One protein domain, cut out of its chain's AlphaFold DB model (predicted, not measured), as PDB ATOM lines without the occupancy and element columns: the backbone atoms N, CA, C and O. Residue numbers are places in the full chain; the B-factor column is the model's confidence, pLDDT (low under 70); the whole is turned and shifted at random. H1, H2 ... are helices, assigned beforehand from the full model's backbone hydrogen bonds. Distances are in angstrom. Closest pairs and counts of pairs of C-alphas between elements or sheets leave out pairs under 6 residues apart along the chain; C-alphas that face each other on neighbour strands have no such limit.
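What this domain is: This is residues 84 to 134 of the 147 residues of an uncharacterized protein of Leptospira fluminis (UniProt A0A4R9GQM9). Three helices form an open zigzag: H1 is a long arm that turns a corner into short H2, and H3 folds back from H2 in a loose V. The printed part has 51 residues with three named helices in the order H1, H2, H3 and no named strand; it is all helix and loose, with a radius of gyration of the C-alphas of 14.2 A and spans of 38 by 24 by 23 A.

How they stand to each other: Start at H1, residues 84 to 103; its residues 101 to 102 alone only just touch H2, residues 105 to 115, only at the corner, with 3 pairs of C-alphas within 8 A. Their closest C-alphas, of Val 101 and Lys 108, are 5.5 A apart; the lines are only just about perpendicular, at 71 degrees. H3, residues 119 to 134, is close but not clearly touching H2: the closest C-alphas, of Leu 114 and Leu 122, are 7.3 A apart, at a steep tilt of 40 degrees, opposite ways. H1 and H3 are apart. In H1, H2 and H3 every O i to N i+4 pair is within hydrogen-bond range.

Where its parts are: Find C-alpha 84 at (-25.868, 25.902, 44.581), where H1 begins its 28.2 A. H2 spans 15.6 A; H3 runs 23.0 A to C-alpha 134 at (5.278, 28.074, 24.433).

The domain as a whole: The farthest C-alphas, of Ile 84 and Lys 131, are 38.1 A apart. The printed part has no cut, both links are tight, and no printed residue is under 70 in pLDDT.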
ATOM      1  N   ILE A  84     -25.531  24.558  45.078       90.12
ATOM      2  CA  ILE A  84     -25.868  25.902  44.581       90.12
ATOM      3  C   ILE A  84     -24.590  26.730  44.394       90.12
ATOM      4  O   ILE A  84     -24.450  27.397  43.375       90.12
ATOM      5  N   ASP A  85     -23.631  26.622  45.315       89.25
ATOM      6  CA  ASP A  85     -22.353  27.334  45.223       89.25
ATOM      7  C   ASP A  85     -21.562  26.923  43.976       89.25
ATOM      8  O   ASP A  85     -21.069  27.778  43.251       89.25
ATOM      9  N   GLU A  86     -21.505  25.626  43.657       89.06
ATOM     10  CA  GLU A  86     -20.823  25.141  42.448       89.06
ATOM     11  C   GLU A  86     -21.488  25.660  41.159       89.06
ATOM     12  O   GLU A  86     -20.804  25.976  40.185       89.06
ATOM     13  N   GLN A  87     -22.819  25.780  41.158       88.69
ATOM     14  CA  GLN A  87     -23.564  26.372  40.044       88.69
ATOM     15  C   GLN A  87     -23.300  27.879  39.930       88.69
ATOM     16  O   GLN A  87     -23.054  28.377  38.831       88.69
ATOM     17  N   LEU A  88     -23.314  28.605  41.053       87.75
ATOM     18  CA  LEU A  88     -23.053  30.044  41.099       87.75
ATOM     19  C   LEU A  88     -21.618  30.381  40.690       87.75
ATOM     20  O   LEU A  88     -21.421  31.328  39.931       87.75
ATOM     21  N   ASP A  89     -20.637  29.590  41.130       88.44
ATOM     22  CA  ASP A  89     -19.231  29.727  40.740       88.44
ATOM     23  C   ASP A  89     -19.078  29.663  39.216       88.44
ATOM     24  O   ASP A  89     -18.381  30.486  38.612       88.44
ATOM     25  N   LEU A  90     -19.763  28.712  38.574       87.25
ATOM     26  CA  LEU A  90     -19.703  28.546  37.127       87.25
ATOM     27  C   LEU A  90     -20.402  29.694  36.387       87.25
ATOM     28  O   LEU A  90     -19.824  30.253  35.456       87.25
ATOM     29  N   VAL A  91     -21.589  30.110  36.834       85.31
ATOM     30  CA  VAL A  91     -22.293  31.272  36.262       85.31
ATOM     31  C   VAL A  91     -21.456  32.545  36.408       85.31
ATOM     32  O   VAL A  91     -21.360  33.348  35.477       85.31
ATOM     33  N   HIS A  92     -20.800  32.731  37.554       86.56
ATOM     34  CA  HIS A  92     -19.922  33.872  37.777       86.56
ATOM     35  C   HIS A  92     -18.710  33.839  36.839       86.56
ATOM     36  O   HIS A  92     -18.375  34.858  36.230       86.56
ATOM     37  N   LEU A  93     -18.083  32.671  36.667       83.19
ATOM     38  CA  LEU A  93     -16.989  32.485  35.716       83.19
ATOM     39  C   LEU A  93     -17.425  32.833  34.284       83.19
ATOM     40  O   LEU A  93     -16.710  33.563  33.591       83.19
ATOM     41  N   GLU A  94     -18.605  32.377  33.856       82.75
ATOM     42  CA  GLU A  94     -19.174  32.703  32.544       82.75
ATOM     43  C   GLU A  94     -19.421  34.204  32.383       82.75
ATOM     44  O   GLU A  94     -19.016  34.786  31.376       82.75
ATOM     45  N   MET A  95     -19.998  34.868  33.390       83.56
ATOM     46  CA  MET A  95     -20.181  36.323  33.375       83.56
ATOM     47  C   MET A  95     -18.850  37.069  33.267       83.56
ATOM     48  O   MET A  95     -18.740  38.028  32.504       83.56
ATOM     49  N   VAL A  96     -17.816  36.639  33.994       83.56
ATOM     50  CA  VAL A  96     -16.478  37.245  33.920       83.56
ATOM     51  C   VAL A  96     -15.873  37.068  32.528       83.56
ATOM     52  O   VAL A  96     -15.288  38.012  31.990       83.56
ATOM     53  N   LEU A  97     -16.015  35.888  31.922       81.44
ATOM     54  CA  LEU A  97     -15.550  35.632  30.558       81.44
ATOM     55  C   LEU A  97     -16.315  36.479  29.539       81.44
ATOM     56  O   LEU A  97     -15.688  37.140  28.711       81.44
ATOM     57  N   LEU A  98     -17.644  36.534  29.634       81.19
ATOM     58  CA  LEU A  98     -18.480  37.374  28.779       81.19
ATOM     59  C   LEU A  98     -18.101  38.847  28.903       81.19
ATOM     60  O   LEU A  98     -17.919  39.511  27.888       81.19
ATOM     61  N   ASN A  99     -17.893  39.348  30.121       81.50
ATOM     62  CA  ASN A  99     -17.463  40.726  30.341       81.50
ATOM     63  C   ASN A  99     -16.112  41.013  29.675       81.50
ATOM     64  O   ASN A  99     -15.975  42.034  29.004       81.50
ATOM     65  N   LYS A 100     -15.140  40.096  29.772       81.50
ATOM     66  CA  LYS A 100     -13.849  40.227  29.073       81.50
ATOM     67  C   LYS A 100     -14.010  40.276  27.553       81.50
ATOM     68  O   LYS A 100     -13.319  41.051  26.899       81.50
ATOM     69  N   VAL A 101     -14.910  39.466  26.996       82.00
ATOM     70  CA  VAL A 101     -15.197  39.445  25.553       82.00
ATOM     71  C   VAL A 101     -15.907  40.724  25.110       82.00
ATOM     72  O   VAL A 101     -15.544  41.310  24.096       82.00
ATOM     73  N   VAL A 102     -16.909  41.180  25.861       78.19
ATOM     74  CA  VAL A 102     -17.699  42.375  25.525       78.19
ATOM     75  C   VAL A 102     -16.848  43.642  25.601       78.19
ATOM     76  O   VAL A 102     -16.985  44.518  24.752       78.19
ATOM     77  N   GLN A 103     -15.955  43.734  26.588       84.06
ATOM     78  CA  GLN A 103     -15.098  44.904  26.794       84.06
ATOM     79  C   GLN A 103     -13.897  44.960  25.838       84.06
ATOM     80  O   GLN A 103     -13.249  46.001  25.746       84.06
ATOM     81  N   ASN A 104     -13.594  43.878  25.114       87.00
ATOM     82  CA  ASN A 104     -12.465  43.814  24.193       87.00
ATOM     83  C   ASN A 104     -12.925  43.454  22.769       87.00
ATOM     84  O   ASN A 104     -13.194  42.296  22.446       87.00
ATOM     85  N   ILE A 105     -12.971  44.471  21.902       86.69
ATOM     86  CA  ILE A 105     -13.424  44.350  20.508       86.69
ATOM     87  C   ILE A 105     -12.575  43.351  19.710       86.69
ATOM     88  O   ILE A 105     -13.126  42.615  18.895       86.69
ATOM     89  N   GLU A 106     -11.265  43.277  19.956       87.06
ATOM     90  CA  GLU A 106     -10.377  42.343  19.251       87.06
ATOM     91  C   GLU A 106     -10.688  40.892  19.625       87.06
ATOM     92  O   GLU A 106     -10.789  40.033  18.751       87.06
ATOM     93  N   ILE A 107     -10.911  40.616  20.915       85.69
ATOM     94  CA  ILE A 107     -11.322  39.282  21.378       85.69
ATOM     95  C   ILE A 107     -12.672  38.909  20.763       85.69
ATOM     96  O   ILE A 107     -12.847  37.779  20.302       85.69
ATOM     97  N   LYS A 108     -13.615  39.855  20.720       85.12
ATOM     98  CA  LYS A 108     -14.918  39.643  20.090       85.12
ATOM     99  C   LYS A 108     -14.784  39.307  18.600       85.12
ATOM    100  O   LYS A 108     -15.377  38.322  18.168       85.12
ATOM    101  N   ASP A 109     -13.987  40.063  17.840       88.12
ATOM    102  CA  ASP A 109     -13.755  39.809  16.408       88.12
ATOM    103  C   ASP A 109     -13.105  38.438  16.173       88.12
ATOM    104  O   ASP A 109     -13.566  37.664  15.331       88.12
ATOM    105  N   ILE A 110     -12.095  38.077  16.974       89.19
ATOM    106  CA  ILE A 110     -11.462  36.752  16.913       89.19
ATOM    107  C   ILE A 110     -12.503  35.654  17.145       89.19
ATOM    108  O   ILE A 110     -12.601  34.731  16.337       89.19
ATOM    109  N   LEU A 111     -13.304  35.749  18.209       87.56
ATOM    110  CA  LEU A 111     -14.331  34.749  18.507       87.56
ATOM    111  C   LEU A 111     -15.356  34.636  17.378       87.56
ATOM    112  O   LEU A 111     -15.662  33.523  16.958       87.56
ATOM    113  N   THR A 112     -15.839  35.758  16.836       87.62
ATOM    114  CA  THR A 112     -16.766  35.752  15.697       87.62
ATOM    115  C   THR A 112     -16.166  35.022  14.498       87.62
ATOM    116  O   THR A 112     -16.824  34.155  13.924       87.62
ATOM    117  N   ARG A 113     -14.901  35.277  14.151       89.50
ATOM    118  CA  ARG A 113     -14.233  34.572  13.044       89.50
ATOM    119  C   ARG A 113     -14.102  33.075  13.304       89.50
ATOM    120  O   ARG A 113     -14.348  32.284  12.398       89.50
ATOM    121  N   LEU A 114     -13.774  32.680  14.537       90.88
ATOM    122  CA  LEU A 114     -13.653  31.267  14.905       90.88
ATOM    123  C   LEU A 114     -14.975  30.504  14.751       90.88
ATOM    124  O   LEU A 114     -14.940  29.320  14.434       90.88
ATOM    125  N   THR A 115     -16.133  31.158  14.910       88.81
ATOM    126  CA  THR A 115     -17.434  30.493  14.690       88.81
ATOM    127  C   THR A 115     -17.695  30.111  13.233       88.81
ATOM    128  O   THR A 115     -18.493  29.214  12.978       88.81
ATOM    129  N   GLY A 116     -17.014  30.757  12.281       88.44
ATOM    130  CA  GLY A 116     -17.118  30.441  10.857       88.44
ATOM    131  C   GLY A 116     -16.209  29.300  10.394       88.44
ATOM    132  O   GLY A 116     -16.305  28.893   9.240       88.44
ATOM    133  N   TYR A 117     -15.309  28.804  11.250       91.75
ATOM    134  CA  TYR A 117     -14.322  27.791  10.872       91.75
ATOM    135  C   TYR A 117     -14.868  26.376  11.040       91.75
ATOM    136  O   TYR A 117     -15.604  26.068  11.980       91.75
ATOM    137  N   ASN A 118     -14.447  25.478  10.152       90.31
ATOM    138  CA  ASN A 118     -14.751  24.060  10.278       90.31
ATOM    139  C   ASN A 118     -13.853  23.380  11.344       90.31
ATOM    140  O   ASN A 118     -12.833  23.936  11.771       90.31
ATOM    141  N   PRO A 119     -14.187  22.154  11.795       86.19
ATOM    142  CA  PRO A 119     -13.425  21.475  12.844       86.19
ATOM    143  C   PRO A 119     -11.933  21.272  12.533       86.19
ATOM    144  O   PRO A 119     -11.108  21.343  13.444       86.19
ATOM    145  N   GLU A 120     -11.557  21.033  11.275       87.38
ATOM    146  CA  GLU A 120     -10.154  20.838  10.885       87.38
ATOM    147  C   GLU A 120      -9.355  22.143  10.967       87.38
ATOM    148  O   GLU A 120      -8.210  22.158  11.430       87.38
ATOM    149  N   GLU A 121      -9.968  23.256  10.567       89.44
ATOM    150  CA  GLU A 121      -9.401  24.599  10.680       89.44
ATOM    151  C   GLU A 121      -9.216  24.998  12.144       89.44
ATOM    152  O   GLU A 121      -8.140  25.461  12.527       89.44
ATOM    153  N   LEU A 122     -10.204  24.719  12.997       90.12
ATOM    154  CA  LEU A 122     -10.104  24.951  14.440       90.12
ATOM    155  C   LEU A 122      -8.964  24.144  15.079       90.12
ATOM    156  O   LEU A 122      -8.259  24.651  15.955       90.12
ATOM    157  N   VAL A 123      -8.708  22.915  14.614       87.94
ATOM    158  CA  VAL A 123      -7.540  22.130  15.052       87.94
ATOM    159  C   VAL A 123      -6.228  22.811  14.654       87.94
ATOM    160  O   VAL A 123      -5.281  22.815  15.447       87.94
ATOM    161  N   ARG A 124      -6.146  23.411  13.459       89.25
ATOM    162  CA  ARG A 124      -4.957  24.175  13.039       89.25
ATOM    163  C   ARG A 124      -4.766  25.417  13.903       89.25
ATOM    164  O   ARG A 124      -3.663  25.622  14.403       89.25
ATOM    165  N   VAL A 125      -5.828  26.186  14.147       91.12
ATOM    166  CA  VAL A 125      -5.793  27.349  15.051       91.12
ATOM    167  C   VAL A 125      -5.297  26.939  16.435       91.12
ATOM    168  O   VAL A 125      -4.368  27.552  16.960       91.12
ATOM    169  N   LYS A 126      -5.828  25.846  16.998       88.44
ATOM    170  CA  LYS A 126      -5.389  25.320  18.297       88.44
ATOM    171  C   LYS A 126      -3.886  25.025  18.325       88.44
ATOM    172  O   LYS A 126      -3.224  25.349  19.305       88.44
ATOM    173  N   LYS A 127      -3.324  24.447  17.257       89.88
ATOM    174  CA  LYS A 127      -1.873  24.198  17.164       89.88
ATOM    175  C   LYS A 127      -1.060  25.495  17.182       89.88
ATOM    176  O   LYS A 127      -0.024  25.537  17.843       89.88
ATOM    177  N   TYR A 128      -1.521  26.540  16.493       89.25
ATOM    178  CA  TYR A 128      -0.855  27.846  16.509       89.25
ATOM    179  C   TYR A 128      -0.917  28.510  17.887       89.25
ATOM    180  O   TYR A 128       0.106  29.004  18.353       89.25
ATOM    181  N   LEU A 129      -2.061  28.454  18.573       88.81
ATOM    182  CA  LEU A 129      -2.197  28.985  19.935       88.81
ATOM    183  C   LEU A 129      -1.221  28.314  20.910       88.81
ATOM    184  O   LEU A 129      -0.499  29.005  21.621       88.81
ATOM    185  N   VAL A 130      -1.102  26.983  20.858       88.75
ATOM    186  CA  VAL A 130      -0.135  26.234  21.686       88.75
ATOM    187  C   VAL A 130       1.311  26.650  21.396       88.75
ATOM    188  O   VAL A 130       2.144  26.680  22.301       88.75
ATOM    189  N   LYS A 131       1.643  26.961  20.138       90.88
ATOM    190  CA  LYS A 131       2.978  27.459  19.778       90.88
ATOM    191  C   LYS A 131       3.235  28.839  20.396       90.88
ATOM    192  O   LYS A 131       4.272  29.023  21.024       90.88
ATOM    193  N   ILE A 132       2.270  29.753  20.289       88.56
ATOM    194  CA  ILE A 132       2.347  31.096  20.884       88.56
ATOM    195  C   ILE A 132       2.507  31.014  22.409       88.56
ATOM    196  O   ILE A 132       3.321  31.734  22.980       88.56
ATOM    197  N   GLU A 133       1.776  30.119  23.079       87.25
ATOM    198  CA  GLU A 133       1.886  29.908  24.530       87.25
ATOM    199  C   GLU A 133       3.284  29.448  24.955       87.25
ATOM    200  O   GLU A 133       3.803  29.926  25.962       87.25
ATOM    201  N   LYS A 134       3.912  28.560  24.176       85.12
ATOM    202  CA  LYS A 134       5.278  28.074  24.433       85.12
ATOM    203  C   LYS A 134       6.349  29.138  24.200       85.12
ATOM    204  O   LYS A 134       7.372  29.121  24.873       85.12
TER     205      LYS A 134